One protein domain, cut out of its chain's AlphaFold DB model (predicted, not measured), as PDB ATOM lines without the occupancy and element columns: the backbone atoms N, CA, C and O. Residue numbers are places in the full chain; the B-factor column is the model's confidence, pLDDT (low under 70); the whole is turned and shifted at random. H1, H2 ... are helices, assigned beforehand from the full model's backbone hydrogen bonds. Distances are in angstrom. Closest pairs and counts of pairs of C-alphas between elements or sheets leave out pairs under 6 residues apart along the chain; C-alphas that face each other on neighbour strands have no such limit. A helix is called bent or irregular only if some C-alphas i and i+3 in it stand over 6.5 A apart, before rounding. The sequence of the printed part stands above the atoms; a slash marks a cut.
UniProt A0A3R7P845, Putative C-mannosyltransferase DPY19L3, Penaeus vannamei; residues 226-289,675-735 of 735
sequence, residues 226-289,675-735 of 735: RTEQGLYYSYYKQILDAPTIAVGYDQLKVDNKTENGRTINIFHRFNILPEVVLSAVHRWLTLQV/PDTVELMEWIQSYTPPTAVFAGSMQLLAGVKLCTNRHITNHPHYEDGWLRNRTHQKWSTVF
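What this domain is: This is residues 226 to 289 and 675 to 735 of the 735 residues of the protein "Putative C-mannosyltransferase DPY19L3" of Penaeus vannamei (UniProt A0A3R7P845). Helix H1 runs through the core, with H6 packed nearly alongside its first half, H2 folding back across its second half and H4 crossing it at a slant. H5 packs on H6 away from H1, while H7 lies at the far end of the longest axis from H4, touching no helix and joined by a long loop. The printed part has 125 residues with seven named helices, H1 to H7 in chain order, and no named strand; its class is all helix. The whole is compact, with a radius of gyration of the C-alphas of 15.1 A, and spans 49 by 34 by 23 A.

Where its parts are: Find C-alpha 228 at (12.967, 51.893, 49.616); from there H1, residues 228 to 241, runs 20.1 A to C-alpha 241 at (-7.027, 50.900, 47.626). Next come H2, residues 245 to 253, 12.5 A long, and H3, residues 266 to 270, 5.7 A. H4 covers residues 273 to 285 and is 18.3 A long. Past the cut, H5, residues 675 to 687, measures 17.5 A. H6, residues 698 to 708, measures 15.3 A and is neither bent nor irregular, but only just: C-alphas 699 and 702 are 6.0 A apart. H7, residues 721 to 734, runs 20.1 A and ends at C-alpha 734, (21.731, 31.133, 44.190).

How they stand to each other: Start at H1. With residues 235 to 241 alone it touches H2, its partner in a helical hairpin; the closest C-alphas, of Ile 239 and Gly 248, are 4.3 A apart. H1 touches H4 at a steep tilt of 40 degrees, the same way, closest at the C-alphas of Tyr 236 and Glu 275, 5.0 A. With residues 228 to 234 alone H1 touches H6 at a shallow tilt of 19 degrees, the same way; the closest C-alphas, of Ser 234 and Leu 706, are 4.8 A apart. H5 touches H6 with residues 681 to 685 alone, at a steep tilt of 55 degrees, closest at the C-alphas of Gln 685 and Thr 708, 5.8 A. H2 touches H3, closest at the C-alphas of Leu 252 and Ile 266, 5.6 A. H2 and H4 only just touch, with 3 pairs of C-alphas within 8 A; the closest, of Ile 245 and Ala 280, are 6.9 A apart. H7 is apart from H6. Each O i to N i+4 pair is within hydrogen-bond range in H1, H2, H3, H4, H5 and H7; in H6, 5 of 7 are.

The domain as a whole: The farthest C-alphas, of Leu 285 and Phe 735, are 49.3 A apart. Residues 290 to 674 are not printed, and C-alphas 289 and 675 are 25.3 A apart across that cut. The links H2 to H3 and H6 to H7 are long. Residues 284 to 289 stand free. The model's pLDDT is under 70 at residues 718 and 733 to 735.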
ATOM      1  N   ARG A 226      12.504  53.036  42.608       85.31
ATOM      2  CA  ARG A 226      13.403  51.932  42.962       85.31
ATOM      3  C   ARG A 226      13.667  51.853  44.468       85.31
ATOM      4  O   ARG A 226      13.722  52.869  45.167       85.31
ATOM      5  N   THR A 227      13.977  50.651  44.958       86.88
ATOM      6  CA  THR A 227      14.436  50.399  46.342       86.88
ATOM      7  C   THR A 227      13.407  50.798  47.420       86.88
ATOM      8  O   THR A 227      12.238  50.448  47.320       86.88
ATOM      9  N   GLU A 228      13.816  51.492  48.485       88.62
ATOM     10  CA  GLU A 228      12.967  51.893  49.616       88.62
ATOM     11  C   GLU A 228      11.755  52.731  49.162       88.62
ATOM     12  O   GLU A 228      10.669  52.605  49.722       88.62
ATOM     13  N   GLN A 229      11.922  53.522  48.096       91.75
ATOM     14  CA  GLN A 229      10.885  54.389  47.530       91.75
ATOM     15  C   GLN A 229       9.631  53.612  47.123       91.75
ATOM     16  O   GLN A 229       8.519  53.967  47.522       91.75
ATOM     17  N   GLY A 230       9.820  52.523  46.371       91.88
ATOM     18  CA  GLY A 230       8.721  51.695  45.887       91.88
ATOM     19  C   GLY A 230       7.973  51.015  47.029       91.88
ATOM     20  O   GLY A 230       6.746  50.929  47.011       91.88
ATOM     21  N   LEU A 231       8.686  50.618  48.090       91.88
ATOM     22  CA  LEU A 231       8.048  50.078  49.290       91.88
ATOM     23  C   LEU A 231       7.160  51.107  49.985       91.88
ATOM     24  O   LEU A 231       6.012  50.792  50.291       91.88
ATOM     25  N   TYR A 232       7.667  52.311  50.248       94.12
ATOM     26  CA  TYR A 232       6.888  53.326  50.959       94.12
ATOM     27  C   TYR A 232       5.651  53.733  50.166       94.12
ATOM     28  O   TYR A 232       4.544  53.729  50.709       94.12
ATOM     29  N   TYR A 233       5.811  53.957  48.862       95.19
ATOM     30  CA  TYR A 233       4.679  54.236  47.992       95.19
ATOM     31  C   TYR A 233       3.691  53.053  47.919       95.19
ATOM     32  O   TYR A 233       2.483  53.276  47.932       95.19
ATOM     33  N   SER A 234       4.160  51.795  47.975       94.19
ATOM     34  CA  SER A 234       3.267  50.622  48.015       94.19
ATOM     35  C   SER A 234       2.343  50.610  49.239       94.19
ATOM     36  O   SER A 234       1.181  50.229  49.119       94.19
ATOM     37  N   TYR A 235       2.814  51.067  50.407       94.31
ATOM     38  CA  TYR A 235       1.974  51.153  51.608       94.31
ATOM     39  C   TYR A 235       0.944  52.278  51.501       94.31
ATOM     40  O   TYR A 235      -0.208  52.093  51.885       94.31
ATOM     41  N   TYR A 236       1.341  53.425  50.944       95.00
ATOM     42  CA  TYR A 236       0.420  54.519  50.636       95.00
ATOM     43  C   TYR A 236      -0.692  54.061  49.682       95.00
ATOM     44  O   TYR A 236      -1.873  54.236  49.987       95.00
ATOM     45  N   LYS A 237      -0.319  53.394  48.581       94.00
ATOM     46  CA  LYS A 237      -1.252  52.818  47.604       94.00
ATOM     47  C   LYS A 237      -2.188  51.797  48.257       94.00
ATOM     48  O   LYS A 237      -3.397  51.904  48.114       94.00
ATOM     49  N   GLN A 238      -1.663  50.897  49.091       93.75
ATOM     50  CA  GLN A 238      -2.473  49.910  49.813       93.75
ATOM     51  C   GLN A 238      -3.532  50.546  50.730       93.75
ATOM     52  O   GLN A 238      -4.652  50.038  50.812       93.75
ATOM     53  N   ILE A 239      -3.219  51.654  51.413       94.12
ATOM     54  CA  ILE A 239      -4.217  52.369  52.225       94.12
ATOM     55  C   ILE A 239      -5.271  53.016  51.329       94.12
ATOM     56  O   ILE A 239      -6.446  53.002  51.687       94.12
ATOM     57  N   LEU A 240      -4.870  53.566  50.178       93.44
ATOM     58  CA  LEU A 240      -5.780  54.180  49.213       93.44
ATOM     59  C   LEU A 240      -6.675  53.182  48.474       93.44
ATOM     60  O   LEU A 240      -7.815  53.537  48.186       93.44
ATOM     61  N   ASP A 241      -6.227  51.952  48.262       92.38
ATOM     62  CA  ASP A 241      -7.027  50.900  47.626       92.38
ATOM     63  C   ASP A 241      -8.030  50.255  48.604       92.38
ATOM     64  O   ASP A 241      -9.015  49.637  48.194       92.38
ATOM     65  N   ALA A 242      -7.814  50.387  49.918       93.50
ATOM     66  CA  ALA A 242      -8.705  49.824  50.930       93.50
ATOM     67  C   ALA A 242     -10.077  50.540  50.971       93.50
ATOM     68  O   ALA A 242     -10.164  51.732  50.711       93.50
ATOM     69  N   PRO A 243     -11.182  49.908  51.403       93.38
ATOM     70  CA  PRO A 243     -12.482  50.590  51.477       93.38
ATOM     71  C   PRO A 243     -12.461  51.816  52.407       93.38
ATOM     72  O   PRO A 243     -13.045  52.858  52.122       93.38
ATOM     73  N   THR A 244     -11.738  51.718  53.524       92.19
ATOM     74  CA  THR A 244     -11.553  52.805  54.492       92.19
ATOM     75  C   THR A 244     -10.102  52.854  54.960       92.19
ATOM     76  O   THR A 244      -9.394  51.847  54.914       92.19
ATOM     77  N   ILE A 245      -9.671  54.016  55.460       90.19
ATOM     78  CA  ILE A 245      -8.320  54.191  56.018       90.19
ATOM     79  C   ILE A 245      -8.109  53.243  57.201       90.19
ATOM     80  O   ILE A 245      -7.037  52.669  57.329       90.19
ATOM     81  N   ALA A 246      -9.138  53.029  58.030       91.19
ATOM     82  CA  ALA A 246      -9.079  52.095  59.154       91.19
ATOM     83  C   ALA A 246      -8.814  50.654  58.690       91.19
ATOM     84  O   ALA A 246      -7.956  49.979  59.248       91.19
ATOM     85  N   VAL A 247      -9.483  50.208  57.620       93.81
ATOM     86  CA  VAL A 247      -9.239  48.877  57.044       93.81
ATOM     87  C   VAL A 247      -7.824  48.779  56.469       93.81
ATOM     88  O   VAL A 247      -7.141  47.794  56.732       93.81
ATOM     89  N   GLY A 248      -7.352  49.793  55.735       92.50
ATOM     90  CA  GLY A 248      -5.974  49.819  55.225       92.50
ATOM     91  C   GLY A 248      -4.931  49.812  56.350       92.50
ATOM     92  O   GLY A 248      -3.942  49.084  56.293       92.50
ATOM     93  N   TYR A 249      -5.194  50.562  57.420       90.06
ATOM     94  CA  TYR A 249      -4.381  50.600  58.633       90.06
ATOM     95  C   TYR A 249      -4.304  49.225  59.309       90.06
ATOM     96  O   TYR A 249      -3.213  48.759  59.638       90.06
ATOM     97  N   ASP A 250      -5.432  48.532  59.469       91.94
ATOM     98  CA  ASP A 250      -5.442  47.199  60.069       91.94
ATOM     99  C   ASP A 250      -4.788  46.144  59.166       91.94
ATOM    100  O   ASP A 250      -4.073  45.282  59.674       91.94
ATOM    101  N   GLN A 251      -4.916  46.246  57.838       92.56
ATOM    102  CA  GLN A 251      -4.206  45.368  56.897       92.56
ATOM    103  C   GLN A 251      -2.681  45.490  57.020       92.56
ATOM    104  O   GLN A 251      -1.980  44.481  57.021       92.56
ATOM    105  N   LEU A 252      -2.162  46.710  57.173       92.75
ATOM    106  CA  LEU A 252      -0.725  46.966  57.323       92.75
ATOM    107  C   LEU A 252      -0.156  46.533  58.689       92.75
ATOM    108  O   LEU A 252       1.057  46.373  58.829       92.75
ATOM    109  N   LYS A 253      -0.993  46.319  59.711       91.19
ATOM    110  CA  LYS A 253      -0.539  45.752  60.995       91.19
ATOM    111  C   LYS A 253      -0.244  44.258  60.924       91.19
ATOM    112  O   LYS A 253       0.531  43.760  61.739       91.19
ATOM    113  N   VAL A 254      -0.895  43.553  60.004       92.31
ATOM    114  CA  VAL A 254      -0.776  42.102  59.820       92.31
ATOM    115  C   VAL A 254      -0.283  41.775  58.412       92.31
ATOM    116  O   VAL A 254      -0.777  40.856  57.759       92.31
ATOM    117  N   ASP A 255       0.719  42.520  57.943       92.19
ATOM    118  CA  ASP A 255       1.267  42.346  56.602       92.19
ATOM    119  C   ASP A 255       2.124  41.077  56.516       92.19
ATOM    120  O   ASP A 255       3.066  40.883  57.285       92.19
ATOM    121  N   ASN A 256       1.799  40.205  55.564       91.81
ATOM    122  CA  ASN A 256       2.572  39.007  55.226       91.81
ATOM    123  C   ASN A 256       3.137  39.055  53.794       91.81
ATOM    124  O   ASN A 256       3.754  38.087  53.341       91.81
ATOM    125  N   LYS A 257       2.919  40.161  53.068       91.38
ATOM    126  CA  LYS A 257       3.338  40.327  51.670       91.38
ATOM    127  C   LYS A 257       4.757  40.858  51.549       91.38
ATOM    128  O   LYS A 257       5.483  40.430  50.657       91.38
ATOM    129  N   THR A 258       5.151  41.770  52.432       91.25
ATOM    130  CA  THR A 258       6.487  42.386  52.450       91.25
ATOM    131  C   THR A 258       7.557  41.397  52.911       91.25
ATOM    132  O   THR A 258       8.679  41.417  52.417       91.25
ATOM    133  N   GLU A 259       7.215  40.502  53.837       89.88
ATOM    134  CA  GLU A 259       8.126  39.485  54.366       89.88
ATOM    135  C   GLU A 259       7.459  38.113  54.384       89.88
ATOM    136  O   GLU A 259       7.142  37.566  55.438       89.88
ATOM    137  N   ASN A 260       7.262  37.513  53.207       88.25
ATOM    138  CA  ASN A 260       6.555  36.236  53.123       88.25
ATOM    139  C   ASN A 260       7.186  35.164  54.027       88.25
ATOM    140  O   ASN A 260       8.391  34.914  53.954       88.25
ATOM    141  N   GLY A 261       6.374  34.513  54.857       86.00
ATOM    142  CA  GLY A 261       6.801  33.550  55.873       86.00
ATOM    143  C   GLY A 261       6.802  34.132  57.286       86.00
ATOM    144  O   GLY A 261       6.979  33.384  58.244       86.00
ATOM    145  N   ARG A 262       6.565  35.442  57.432       88.81
ATOM    146  CA  ARG A 262       6.369  36.123  58.712       88.81
ATOM    147  C   ARG A 262       5.308  37.215  58.564       88.81
ATOM    148  O   ARG A 262       5.283  37.938  57.578       88.81
ATOM    149  N   THR A 263       4.447  37.354  59.565       89.69
ATOM    150  CA  THR A 263       3.551  38.511  59.667       89.69
ATOM    151  C   THR A 263       4.254  39.626  60.428       89.69
ATOM    152  O   THR A 263       4.792  39.391  61.514       89.69
ATOM    153  N   ILE A 264       4.255  40.829  59.864       89.88
ATOM    154  CA  ILE A 264       4.904  42.004  60.437       89.88
ATOM    155  C   ILE A 264       3.927  43.171  60.545       89.88
ATOM    156  O   ILE A 264       3.015  43.331  59.737       89.88
ATOM    157  N   ASN A 265       4.158  44.011  61.550       90.44
ATOM    158  CA  ASN A 265       3.479  45.289  61.671       90.44
ATOM    159  C   ASN A 265       4.327  46.370  60.988       90.44
ATOM    160  O   ASN A 265       5.389  46.744  61.487       90.44
ATOM    161  N   ILE A 266       3.844  46.877  59.854       89.94
ATOM    162  CA  ILE A 266       4.551  47.870  59.036       89.94
ATOM    163  C   ILE A 266       4.733  49.200  59.788       89.94
ATOM    164  O   ILE A 266       5.773  49.845  59.647       89.94
ATOM    165  N   PHE A 267       3.781  49.588  60.646       84.25
ATOM    166  CA  PHE A 267       3.864  50.817  61.449       84.25
ATOM    167  C   PHE A 267       5.001  50.788  62.454       84.25
ATOM    168  O   PHE A 267       5.694  51.783  62.638       84.25
ATOM    169  N   HIS A 268       5.175  49.632  63.089       82.62
ATOM    170  CA  HIS A 268       6.229  49.401  64.067       82.62
ATOM    171  C   HIS A 268       7.613  49.350  63.411       82.62
ATOM    172  O   HIS A 268       8.605  49.696  64.047       82.62
ATOM    173  N   ARG A 269       7.677  48.935  62.138       82.44
ATOM    174  CA  ARG A 269       8.936  48.607  61.462       82.44
ATOM    175  C   ARG A 269       9.500  49.703  60.557       82.44
ATOM    176  O   ARG A 269      10.715  49.806  60.473       82.44
ATOM    177  N   PHE A 270       8.661  50.491  59.876       86.00
ATOM    178  CA  PHE A 270       9.114  51.337  58.755       86.00
ATOM    179  C   PHE A 270       8.705  52.816  58.830       86.00
ATOM    180  O   PHE A 270       8.787  53.515  57.815       86.00
ATOM    181  N   ASN A 271       8.248  53.297  59.994       89.69
ATOM    182  CA  ASN A 271       7.900  54.707  60.231       89.69
ATOM    183  C   ASN A 271       6.977  55.289  59.134       89.69
ATOM    184  O   ASN A 271       7.233  56.363  58.596       89.69
ATOM    185  N   ILE A 272       5.911  54.561  58.773       90.25
ATOM    186  CA  ILE A 272       4.998  54.899  57.657       90.25
ATOM    187  C   ILE A 272       3.934  55.958  57.979       90.25
ATOM    188  O   ILE A 272       2.907  56.053  57.305       90.25
ATOM    189  N   LEU A 273       4.137  56.752  59.033       89.50
ATOM    190  CA  LEU A 273       3.175  57.790  59.394       89.50
ATOM    191  C   LEU A 273       2.973  58.832  58.279       89.50
ATOM    192  O   LEU A 273       1.813  59.186  58.051       89.50
ATOM    193  N   PRO A 274       4.023  59.301  57.563       93.12
ATOM    194  CA  PRO A 274       3.832  60.210  56.439       93.12
ATOM    195  C   PRO A 274       2.833  59.655  55.420       93.12
ATOM    196  O   PRO A 274       1.859  60.326  55.104       93.12
ATOM    197  N   GLU A 275       2.980  58.400  54.990       94.19
ATOM    198  CA  GLU A 275       2.078  57.776  54.011       94.19
ATOM    199  C   GLU A 275       0.629  57.741  54.499       94.19
ATOM    200  O   GLU A 275      -0.297  57.992  53.731       94.19
ATOM    201  N   VAL A 276       0.414  57.467  55.785       91.69
ATOM    202  CA  VAL A 276      -0.936  57.401  56.360       91.69
ATOM    203  C   VAL A 276      -1.585  58.777  56.373       91.69
ATOM    204  O   VAL A 276      -2.732  58.912  55.947       91.69
ATOM    205  N   VAL A 277      -0.846  59.808  56.786       92.44
ATOM    206  CA  VAL A 277      -1.334  61.192  56.755       92.44
ATOM    207  C   VAL A 277      -1.621  61.625  55.319       92.44
ATOM    208  O   VAL A 277      -2.707  62.136  55.054       92.44
ATOM    209  N   LEU A 278      -0.709  61.365  54.377       94.06
ATOM    210  CA  LEU A 278      -0.916  61.700  52.966       94.06
ATOM    211  C   LEU A 278      -2.145  60.984  52.391       94.06
ATOM    212  O   LEU A 278      -2.940  61.614  51.699       94.06
ATOM    213  N   SER A 279      -2.343  59.698  52.701       92.44
ATOM    214  CA  SER A 279      -3.504  58.937  52.215       92.44
ATOM    215  C   SER A 279      -4.824  59.484  52.768       92.44
ATOM    216  O   SER A 279      -5.825  59.548  52.052       92.44
ATOM    217  N   ALA A 280      -4.823  59.947  54.023       92.25
ATOM    218  CA  ALA A 280      -5.976  60.582  54.641       92.25
ATOM    219  C   ALA A 280      -6.297  61.932  53.992       92.25
ATOM    220  O   ALA A 280      -7.457  62.200  53.686       92.25
ATOM    221  N   VAL A 281      -5.272  62.751  53.738       93.38
ATOM    222  CA  VAL A 281      -5.422  64.049  53.068       93.38
ATOM    223  C   VAL A 281      -5.911  63.872  51.631       93.38
ATOM    224  O   VAL A 281      -6.850  64.555  51.233       93.38
ATOM    225  N   HIS A 282      -5.341  62.933  50.868       92.31
ATOM    226  CA  HIS A 282      -5.756  62.657  49.485       92.31
ATOM    227  C   HIS A 282      -7.236  62.261  49.404       92.31
ATOM    228  O   HIS A 282      -7.990  62.846  48.625       92.31
ATOM    229  N   ARG A 283      -7.681  61.350  50.282       90.12
ATOM    230  CA  ARG A 283      -9.094  60.949  50.381       90.12
ATOM    231  C   ARG A 283     -10.008  62.080  50.820       90.12
ATOM    232  O   ARG A 283     -11.108  62.196  50.292       90.12
ATOM    233  N   TRP A 284      -9.577  62.883  51.791       90.31
ATOM    234  CA  TRP A 284     -10.381  63.985  52.317       90.31
ATOM    235  C   TRP A 284     -10.583  65.094  51.283       90.31
ATOM    236  O   TRP A 284     -11.688  65.607  51.147       90.31
ATOM    237  N   LEU A 285      -9.536  65.427  50.526       89.19
ATOM    238  CA  LEU A 285      -9.596  66.443  49.479       89.19
ATOM    239  C   LEU A 285     -10.285  65.945  48.197       89.19
ATOM    240  O   LEU A 285     -10.572  66.754  47.316       89.19
ATOM    241  N   THR A 286     -10.564  64.639  48.074       81.88
ATOM    242  CA  THR A 286     -11.207  64.013  46.899       81.88
ATOM    243  C   THR A 286     -10.589  64.460  45.569       81.88
ATOM    244  O   THR A 286     -11.286  64.717  44.587       81.88
ATOM    245  N   LEU A 287      -9.261  64.610  45.543       77.75
ATOM    246  CA  LEU A 287      -8.555  65.142  44.379       77.75
ATOM    247  C   LEU A 287      -8.637  64.145  43.221       77.75
ATOM    248  O   LEU A 287      -8.257  62.986  43.372       77.75
ATOM    249  N   GLN A 288      -9.037  64.612  42.037       81.88
ATOM    250  CA  GLN A 288      -9.046  63.816  40.797       81.88
ATOM    251  C   GLN A 288      -7.638  63.615  40.195       81.88
ATOM    252  O   GLN A 288      -7.485  63.347  39.007       81.88
ATOM    253  N   VAL A 289      -6.591  63.759  41.009       87.12
ATOM    254  CA  VAL A 289      -5.191  63.626  40.595       87.12
ATOM    255  C   VAL A 289      -4.701  62.220  40.922       87.12
ATOM    256  O   VAL A 289      -5.000  61.687  41.996       87.12
ATOM    257  N   PRO A 675      11.971  49.119  29.366       91.44
ATOM    258  CA  PRO A 675      11.001  48.188  28.789       91.44
ATOM    259  C   PRO A 675      11.131  46.782  29.376       91.44
ATOM    260  O   PRO A 675      10.114  46.140  29.618       91.44
ATOM    261  N   ASP A 676      12.350  46.337  29.690       93.44
ATOM    262  CA  ASP A 676      12.604  45.011  30.260       93.44
ATOM    263  C   ASP A 676      11.931  44.857  31.630       93.44
ATOM    264  O   ASP A 676      11.316  43.831  31.934       93.44
ATOM    265  N   THR A 677      12.005  45.894  32.473       92.06
ATOM    266  CA  THR A 677      11.343  45.865  33.780       92.06
ATOM    267  C   THR A 677       9.829  45.968  33.627       92.06
ATOM    268  O   THR A 677       9.109  45.293  34.362       92.06
ATOM    269  N   VAL A 678       9.328  46.765  32.678       93.19
ATOM    270  CA  VAL A 678       7.888  46.836  32.377       93.19
ATOM    271  C   VAL A 678       7.369  45.467  31.939       93.19
ATOM    272  O   VAL A 678       6.436  44.954  32.559       93.19
ATOM    273  N   GLU A 679       8.017  44.838  30.959       94.75
ATOM    274  CA  GLU A 679       7.663  43.509  30.455       94.75
ATOM    275  C   GLU A 679       7.713  42.466  31.576       94.75
ATOM    276  O   GLU A 679       6.791  41.663  31.720       94.75
ATOM    277  N   LEU A 680       8.730  42.517  32.442       94.75
ATOM    278  CA  LEU A 680       8.810  41.643  33.610       94.75
ATOM    279  C   LEU A 680       7.614  41.837  34.556       94.75
ATOM    280  O   LEU A 680       7.027  40.852  35.010       94.75
ATOM    281  N   MET A 681       7.232  43.080  34.873       94.88
ATOM    282  CA  MET A 681       6.086  43.347  35.754       94.88
ATOM    283  C   MET A 681       4.766  42.896  35.119       94.88
ATOM    284  O   MET A 681       3.922  42.323  35.814       94.88
ATOM    285  N   GLU A 682       4.591  43.112  33.815       94.44
ATOM    286  CA  GLU A 682       3.426  42.658  33.051       94.44
ATOM    287  C   GLU A 682       3.359  41.128  32.978       94.44
ATOM    288  O   GLU A 682       2.295  40.534  33.191       94.44
ATOM    289  N   TRP A 683       4.501  40.470  32.771       96.12
ATOM    290  CA  TRP A 683       4.611  39.017  32.770       96.12
ATOM    291  C   TRP A 683       4.249  38.432  34.137       96.12
ATOM    292  O   TRP A 683       3.433  37.510  34.222       96.12
ATOM    293  N   ILE A 684       4.776  39.001  35.228       96.12
ATOM    294  CA  ILE A 684       4.447  38.571  36.592       96.12
ATOM    295  C   ILE A 684       2.937  38.675  36.831       96.12
ATOM    296  O   ILE A 684       2.331  37.743  37.369       96.12
ATOM    297  N   GLN A 685       2.313  39.786  36.439       94.31
ATOM    298  CA  GLN A 685       0.876  39.984  36.629       94.31
ATOM    299  C   GLN A 685       0.037  38.998  35.812       94.31
ATOM    300  O   GLN A 685      -0.941  38.467  36.342       94.31
ATOM    301  N   SER A 686       0.442  38.731  34.569       96.19
ATOM    302  CA  SER A 686      -0.324  37.935  33.603       96.19
ATOM    303  C   SER A 686      -0.167  36.426  33.796       96.19
ATOM    304  O   SER A 686      -1.132  35.680  33.635       96.19
ATOM    305  N   TYR A 687       1.033  35.962  34.155       96.69
ATOM    306  CA  TYR A 687       1.384  34.538  34.138       96.69
ATOM    307  C   TYR A 687       1.583  33.915  35.522       96.69
ATOM    308  O   TYR A 687       1.790  32.704  35.615       96.69
ATOM    309  N   THR A 688       1.499  34.687  36.614       96.81
ATOM    310  CA  THR A 688       1.659  34.144  37.976       96.81
ATOM    311  C   THR A 688       0.429  34.363  38.855       96.81
ATOM    312  O   THR A 688      -0.223  35.407  38.758       96.81
ATOM    313  N   PRO A 689       0.095  33.420  39.757       95.62
ATOM    314  CA  PRO A 689      -1.028  33.592  40.674       95.62
ATOM    315  C   PRO A 689      -0.769  34.726  41.689       95.62
ATOM    316  O   PRO A 689       0.381  34.961  42.055       95.62
ATOM    317  N   PRO A 690      -1.808  35.389  42.241       91.75
ATOM    318  CA  PRO A 690      -1.655  36.438  43.265       91.75
ATOM    319  C   PRO A 690      -0.905  36.016  44.535       91.75
ATOM    320  O   PRO A 690      -0.308  36.842  45.227       91.75
ATOM    321  N   THR A 691      -0.912  34.721  44.836       92.62
ATOM    322  CA  THR A 691      -0.195  34.113  45.961       92.62
ATOM    323  C   THR A 691       1.255  33.754  45.632       92.62
ATOM    324  O   THR A 691       1.952  33.235  46.502       92.62
ATOM    325  N   ALA A 692       1.717  34.000  44.400       94.62
ATOM    326  CA  ALA A 692       3.101  33.766  44.008       94.62
ATOM    327  C   ALA A 692       4.062  34.620  44.841       94.62
ATOM    328  O   ALA A 692       3.747  35.735  45.276       94.62
ATOM    329  N   VAL A 693       5.244  34.052  45.057       94.00
ATOM    330  CA  VAL A 693       6.247  34.559  45.983       94.00
ATOM    331  C   VAL A 693       7.546  34.763  45.229       94.00
ATOM    332  O   VAL A 693       8.071  33.818  44.649       94.00
ATOM    333  N   PHE A 694       8.076  35.980  45.272       92.94
ATOM    334  CA  PHE A 694       9.274  36.355  44.535       92.94
ATOM    335  C   PHE A 694      10.477  36.559  45.461       92.94
ATOM    336  O   PHE A 694      10.390  37.071  46.586       92.94
ATOM    337  N   ALA A 695      11.632  36.128  44.967       89.19
ATOM    338  CA  ALA A 695      12.946  36.340  45.554       89.19
ATOM    339  C   ALA A 695      13.865  36.911  44.472       89.19
ATOM    340  O   ALA A 695      13.714  36.582  43.301       89.19
ATOM    341  N   GLY A 696      14.792  37.784  44.854       87.62
ATOM    342  CA  GLY A 696      15.617  38.516  43.900       87.62
ATOM    343  C   GLY A 696      16.419  39.625  44.566       87.62
ATOM    344  O   GLY A 696      16.534  39.681  45.797       87.62
ATOM    345  N   SER A 697      16.976  40.520  43.748       85.56
ATOM    346  CA  SER A 697      17.674  41.699  44.256       85.56
ATOM    347  C   SER A 697      16.704  42.588  45.040       85.56
ATOM    348  O   SER A 697      15.531  42.740  44.694       85.56
ATOM    349  N   MET A 698      17.188  43.193  46.124       81.06
ATOM    350  CA  MET A 698      16.342  44.047  46.964       81.06
ATOM    351  C   MET A 698      15.817  45.274  46.216       81.06
ATOM    352  O   MET A 698      14.744  45.777  46.538       81.06
ATOM    353  N   GLN A 699      16.573  45.749  45.224       82.25
ATOM    354  CA  GLN A 699      16.194  46.898  44.411       82.25
ATOM    355  C   GLN A 699      14.973  46.584  43.539       82.25
ATOM    356  O   GLN A 699      14.045  47.391  43.497       82.25
ATOM    357  N   LEU A 700      14.952  45.397  42.922       89.06
ATOM    358  CA  LEU A 700      13.870  44.943  42.048       89.06
ATOM    359  C   LEU A 700      12.620  44.531  42.832       89.06
ATOM    360  O   LEU A 700      11.505  44.850  42.431       89.06
ATOM    361  N   LEU A 701      12.782  43.846  43.971       91.88
ATOM    362  CA  LEU A 701      11.641  43.318  44.729       91.88
ATOM    363  C   LEU A 701      10.711  44.402  45.280       91.88
ATOM    364  O   LEU A 701       9.512  44.159  45.415       91.88
ATOM    365  N   ALA A 702      11.226  45.599  45.561       90.69
ATOM    366  CA  ALA A 702      10.370  46.727  45.904       90.69
ATOM    367  C   ALA A 702       9.422  47.101  44.751       90.69
ATOM    368  O   ALA A 702       8.233  47.308  44.993       90.69
ATOM    369  N   GLY A 703       9.928  47.103  43.511       91.88
ATOM    370  CA  GLY A 703       9.133  47.303  42.298       91.88
ATOM    371  C   GLY A 703       8.140  46.163  42.068       91.88
ATOM    372  O   GLY A 703       6.964  46.421  41.844       91.88
ATOM    373  N   VAL A 704       8.560  44.901  42.249       94.56
ATOM    374  CA  VAL A 704       7.648  43.743  42.153       94.56
ATOM    375  C   VAL A 704       6.471  43.901  43.114       94.56
ATOM    376  O   VAL A 704       5.319  43.754  42.706       94.56
ATOM    377  N   LYS A 705       6.728  44.246  44.380       93.56
ATOM    378  CA  LYS A 705       5.657  44.466  45.358       93.56
ATOM    379  C   LYS A 705       4.752  45.634  44.969       93.56
ATOM    380  O   LYS A 705       3.538  45.486  45.057       93.56
ATOM    381  N   LEU A 706       5.322  46.762  44.551       94.00
ATOM    382  CA  LEU A 706       4.556  47.952  44.188       94.00
ATOM    383  C   LEU A 706       3.666  47.719  42.956       94.00
ATOM    384  O   LEU A 706       2.453  47.904  43.043       94.00
ATOM    385  N   CYS A 707       4.256  47.268  41.849       93.75
ATOM    386  CA  CYS A 707       3.571  47.179  40.560       93.75
ATOM    387  C   CYS A 707       2.619  45.978  40.489       93.75
ATOM    388  O   CYS A 707       1.576  46.048  39.851       93.75
ATOM    389  N   THR A 708       2.963  44.856  41.138       93.56
ATOM    390  CA  THR A 708       2.244  43.576  40.953       93.56
ATOM    391  C   THR A 708       1.495  43.093  42.201       93.56
ATOM    392  O   THR A 708       0.732  42.119  42.136       93.56
ATOM    393  N   ASN A 709       1.719  43.738  43.356       92.94
ATOM    394  CA  ASN A 709       1.167  43.362  44.665       92.94
ATOM    395  C   ASN A 709       1.430  41.887  45.050       92.94
ATOM    396  O   ASN A 709       0.670  41.280  45.815       92.94
ATOM    397  N   ARG A 710       2.489  41.286  44.483       94.31
ATOM    398  CA  ARG A 710       2.932  39.919  44.782       94.31
ATOM    399  C   ARG A 710       3.745  39.881  46.071       94.31
ATOM    400  O   ARG A 710       4.297  40.884  46.522       94.31
ATOM    401  N   HIS A 711       3.807  38.696  46.670       94.44
ATOM    402  CA  HIS A 711       4.528  38.509  47.920       94.44
ATOM    403  C   HIS A 711       6.030  38.494  47.638       94.44
ATOM    404  O   HIS A 711       6.482  37.833  46.705       94.44
ATOM    405  N   ILE A 712       6.811  39.167  48.474       93.44
ATOM    406  CA  ILE A 712       8.266  39.220  48.355       93.44
ATOM    407  C   ILE A 712       8.923  38.624  49.596       93.44
ATOM    408  O   ILE A 712       8.328  38.504  50.669       93.44
ATOM    409  N   THR A 713      10.164  38.181  49.432       89.69
ATOM    410  CA  THR A 713      10.882  37.432  50.470       89.69
ATOM    411  C   THR A 713      12.055  38.196  51.080       89.69
ATOM    412  O   THR A 713      12.612  37.734  52.077       89.69
ATOM    413  N   ASN A 714      12.497  39.288  50.455       89.00
ATOM    414  CA  ASN A 714      13.513  40.221  50.943       89.00
ATOM    415  C   ASN A 714      13.270  41.611  50.349       89.00
ATOM    416  O   ASN A 714      12.567  41.744  49.351       89.00
ATOM    417  N   HIS A 715      13.841  42.639  50.974       88.06
ATOM    418  CA  HIS A 715      13.626  44.033  50.602       88.06
ATOM    419  C   HIS A 715      14.754  44.924  51.179       88.06
ATOM    420  O   HIS A 715      15.537  44.422  51.984       88.06
ATOM    421  N   PRO A 716      14.888  46.203  50.767       79.81
ATOM    422  CA  PRO A 716      16.097  47.020  50.969       79.81
ATOM    423  C   PRO A 716      16.305  47.577  52.387       79.81
ATOM    424  O   PRO A 716      17.180  48.414  52.584       79.81
ATOM    425  N   HIS A 717      15.537  47.121  53.375       80.06
ATOM    426  CA  HIS A 717      15.720  47.510  54.776       80.06
ATOM    427  C   HIS A 717      16.600  46.478  55.464       80.06
ATOM    428  O   HIS A 717      16.279  45.292  55.488       80.06
ATOM    429  N   TYR A 718      17.732  46.924  55.995       69.12
ATOM    430  CA  TYR A 718      18.801  46.050  56.477       69.12
ATOM    431  C   TYR A 718      18.812  45.883  57.999       69.12
ATOM    432  O   TYR A 718      19.673  45.192  58.536       69.12
ATOM    433  N   GLU A 719      17.891  46.520  58.718       71.56
ATOM    434  CA  GLU A 719      17.980  46.683  60.169       71.56
ATOM    435  C   GLU A 719      17.690  45.373  60.919       71.56
ATOM    436  O   GLU A 719      18.319  45.068  61.934       71.56
ATOM    437  N   ASP A 720      16.786  44.551  60.388       78.56
ATOM    438  CA  ASP A 720      16.356  43.304  61.016       78.56
ATOM    439  C   ASP A 720      17.319  42.143  60.735       78.56
ATOM    440  O   ASP A 720      17.576  41.766  59.587       78.56
ATOM    441  N   GLY A 721      17.820  41.527  61.807       77.50
ATOM    442  CA  GLY A 721      18.784  40.429  61.714       77.50
ATOM    443  C   GLY A 721      18.227  39.181  61.025       77.50
ATOM    444  O   GLY A 721      18.948  38.513  60.284       77.50
ATOM    445  N   TRP A 722      16.934  38.877  61.201       83.12
ATOM    446  CA  TRP A 722      16.306  37.738  60.524       83.12
ATOM    447  C   TRP A 722      16.280  37.937  59.005       83.12
ATOM    448  O   TRP A 722      16.644  37.027  58.256       83.12
ATOM    449  N   LEU A 723      15.922  39.137  58.543       84.12
ATOM    450  CA  LEU A 723      15.902  39.477  57.123       84.12
ATOM    451  C   LEU A 723      17.302  39.456  56.491       84.12
ATOM    452  O   LEU A 723      17.457  38.940  55.377       84.12
ATOM    453  N   ARG A 724      18.329  39.953  57.198       83.56
ATOM    454  CA  ARG A 724      19.730  39.858  56.745       83.56
ATOM    455  C   ARG A 724      20.177  38.407  56.609       83.56
ATOM    456  O   ARG A 724      20.649  38.027  55.540       83.56
ATOM    457  N   ASN A 725      19.935  37.577  57.624       83.06
ATOM    458  CA  ASN A 725      20.261  36.146  57.586       83.06
ATOM    459  C   ASN A 725      19.559  35.429  56.432       83.06
ATOM    460  O   ASN A 725      20.177  34.650  55.706       83.06
ATOM    461  N   ARG A 726      18.274  35.723  56.217       84.19
ATOM    462  CA  ARG A 726      17.510  35.157  55.106       84.19
ATOM    463  C   ARG A 726      18.057  35.598  53.750       84.19
ATOM    464  O   ARG A 726      18.091  34.801  52.817       84.19
ATOM    465  N   THR A 727      18.464  36.856  53.623       84.69
ATOM    466  CA  THR A 727      19.084  37.368  52.394       84.69
ATOM    467  C   THR A 727      20.421  36.682  52.142       84.69
ATOM    468  O   THR A 727      20.638  36.188  51.040       84.69
ATOM    469  N   HIS A 728      21.268  36.574  53.169       83.44
ATOM    470  CA  HIS A 728      22.544  35.871  53.087       83.44
ATOM    471  C   HIS A 728      22.363  34.430  52.600       83.44
ATOM    472  O   HIS A 728      22.991  34.040  51.623       83.44
ATOM    473  N   GLN A 729      21.442  33.676  53.215       82.69
ATOM    474  CA  GLN A 729      21.136  32.298  52.815       82.69
ATOM    475  C   GLN A 729      20.702  32.191  51.352       82.69
ATOM    476  O   GLN A 729      21.103  31.264  50.655       82.69
ATOM    477  N   LYS A 730      19.874  33.122  50.867       76.81
ATOM    478  CA  LYS A 730      19.453  33.113  49.462       76.81
ATOM    479  C   LYS A 730      20.616  33.390  48.529       76.81
ATOM    480  O   LYS A 730      20.782  32.661  47.561       76.81
ATOM    481  N   TRP A 731      21.409  34.420  48.815       77.00
ATOM    482  CA  TRP A 731      22.548  34.762  47.971       77.00
ATOM    483  C   TRP A 731      23.573  33.637  47.937       77.00
ATOM    484  O   TRP A 731      24.040  33.332  46.857       77.00
ATOM    485  N   SER A 732      23.821  32.953  49.057       74.62
ATOM    486  CA  SER A 732      24.724  31.794  49.106       74.62
ATOM    487  C   SER A 732      24.163  30.506  48.492       74.62
ATOM    488  O   SER A 732      24.865  29.503  48.446       74.62
ATOM    489  N   THR A 733      22.864  30.464  48.176       67.62
ATOM    490  CA  THR A 733      22.224  29.296  47.541       67.62
ATOM    491  C   THR A 733      22.076  29.499  46.034       67.62
ATOM    492  O   THR A 733      22.055  28.528  45.285       67.62
ATOM    493  N   VAL A 734      21.918  30.752  45.598       59.09
ATOM    494  CA  VAL A 734      21.731  31.133  44.190       59.09
ATOM    495  C   VAL A 734      23.067  31.410  43.492       59.09
ATOM    496  O   VAL A 734      23.183  31.115  42.307       59.09
ATOM    497  N   PHE A 735      24.050  31.943  44.221       45.44
ATOM    498  CA  PHE A 735      25.429  32.174  43.784       45.44
ATOM    499  C   PHE A 735      26.380  31.326  44.629       45.44
ATOM    500  O   PHE A 735      27.441  30.936  44.092       45.44
TER     501      PHE A 735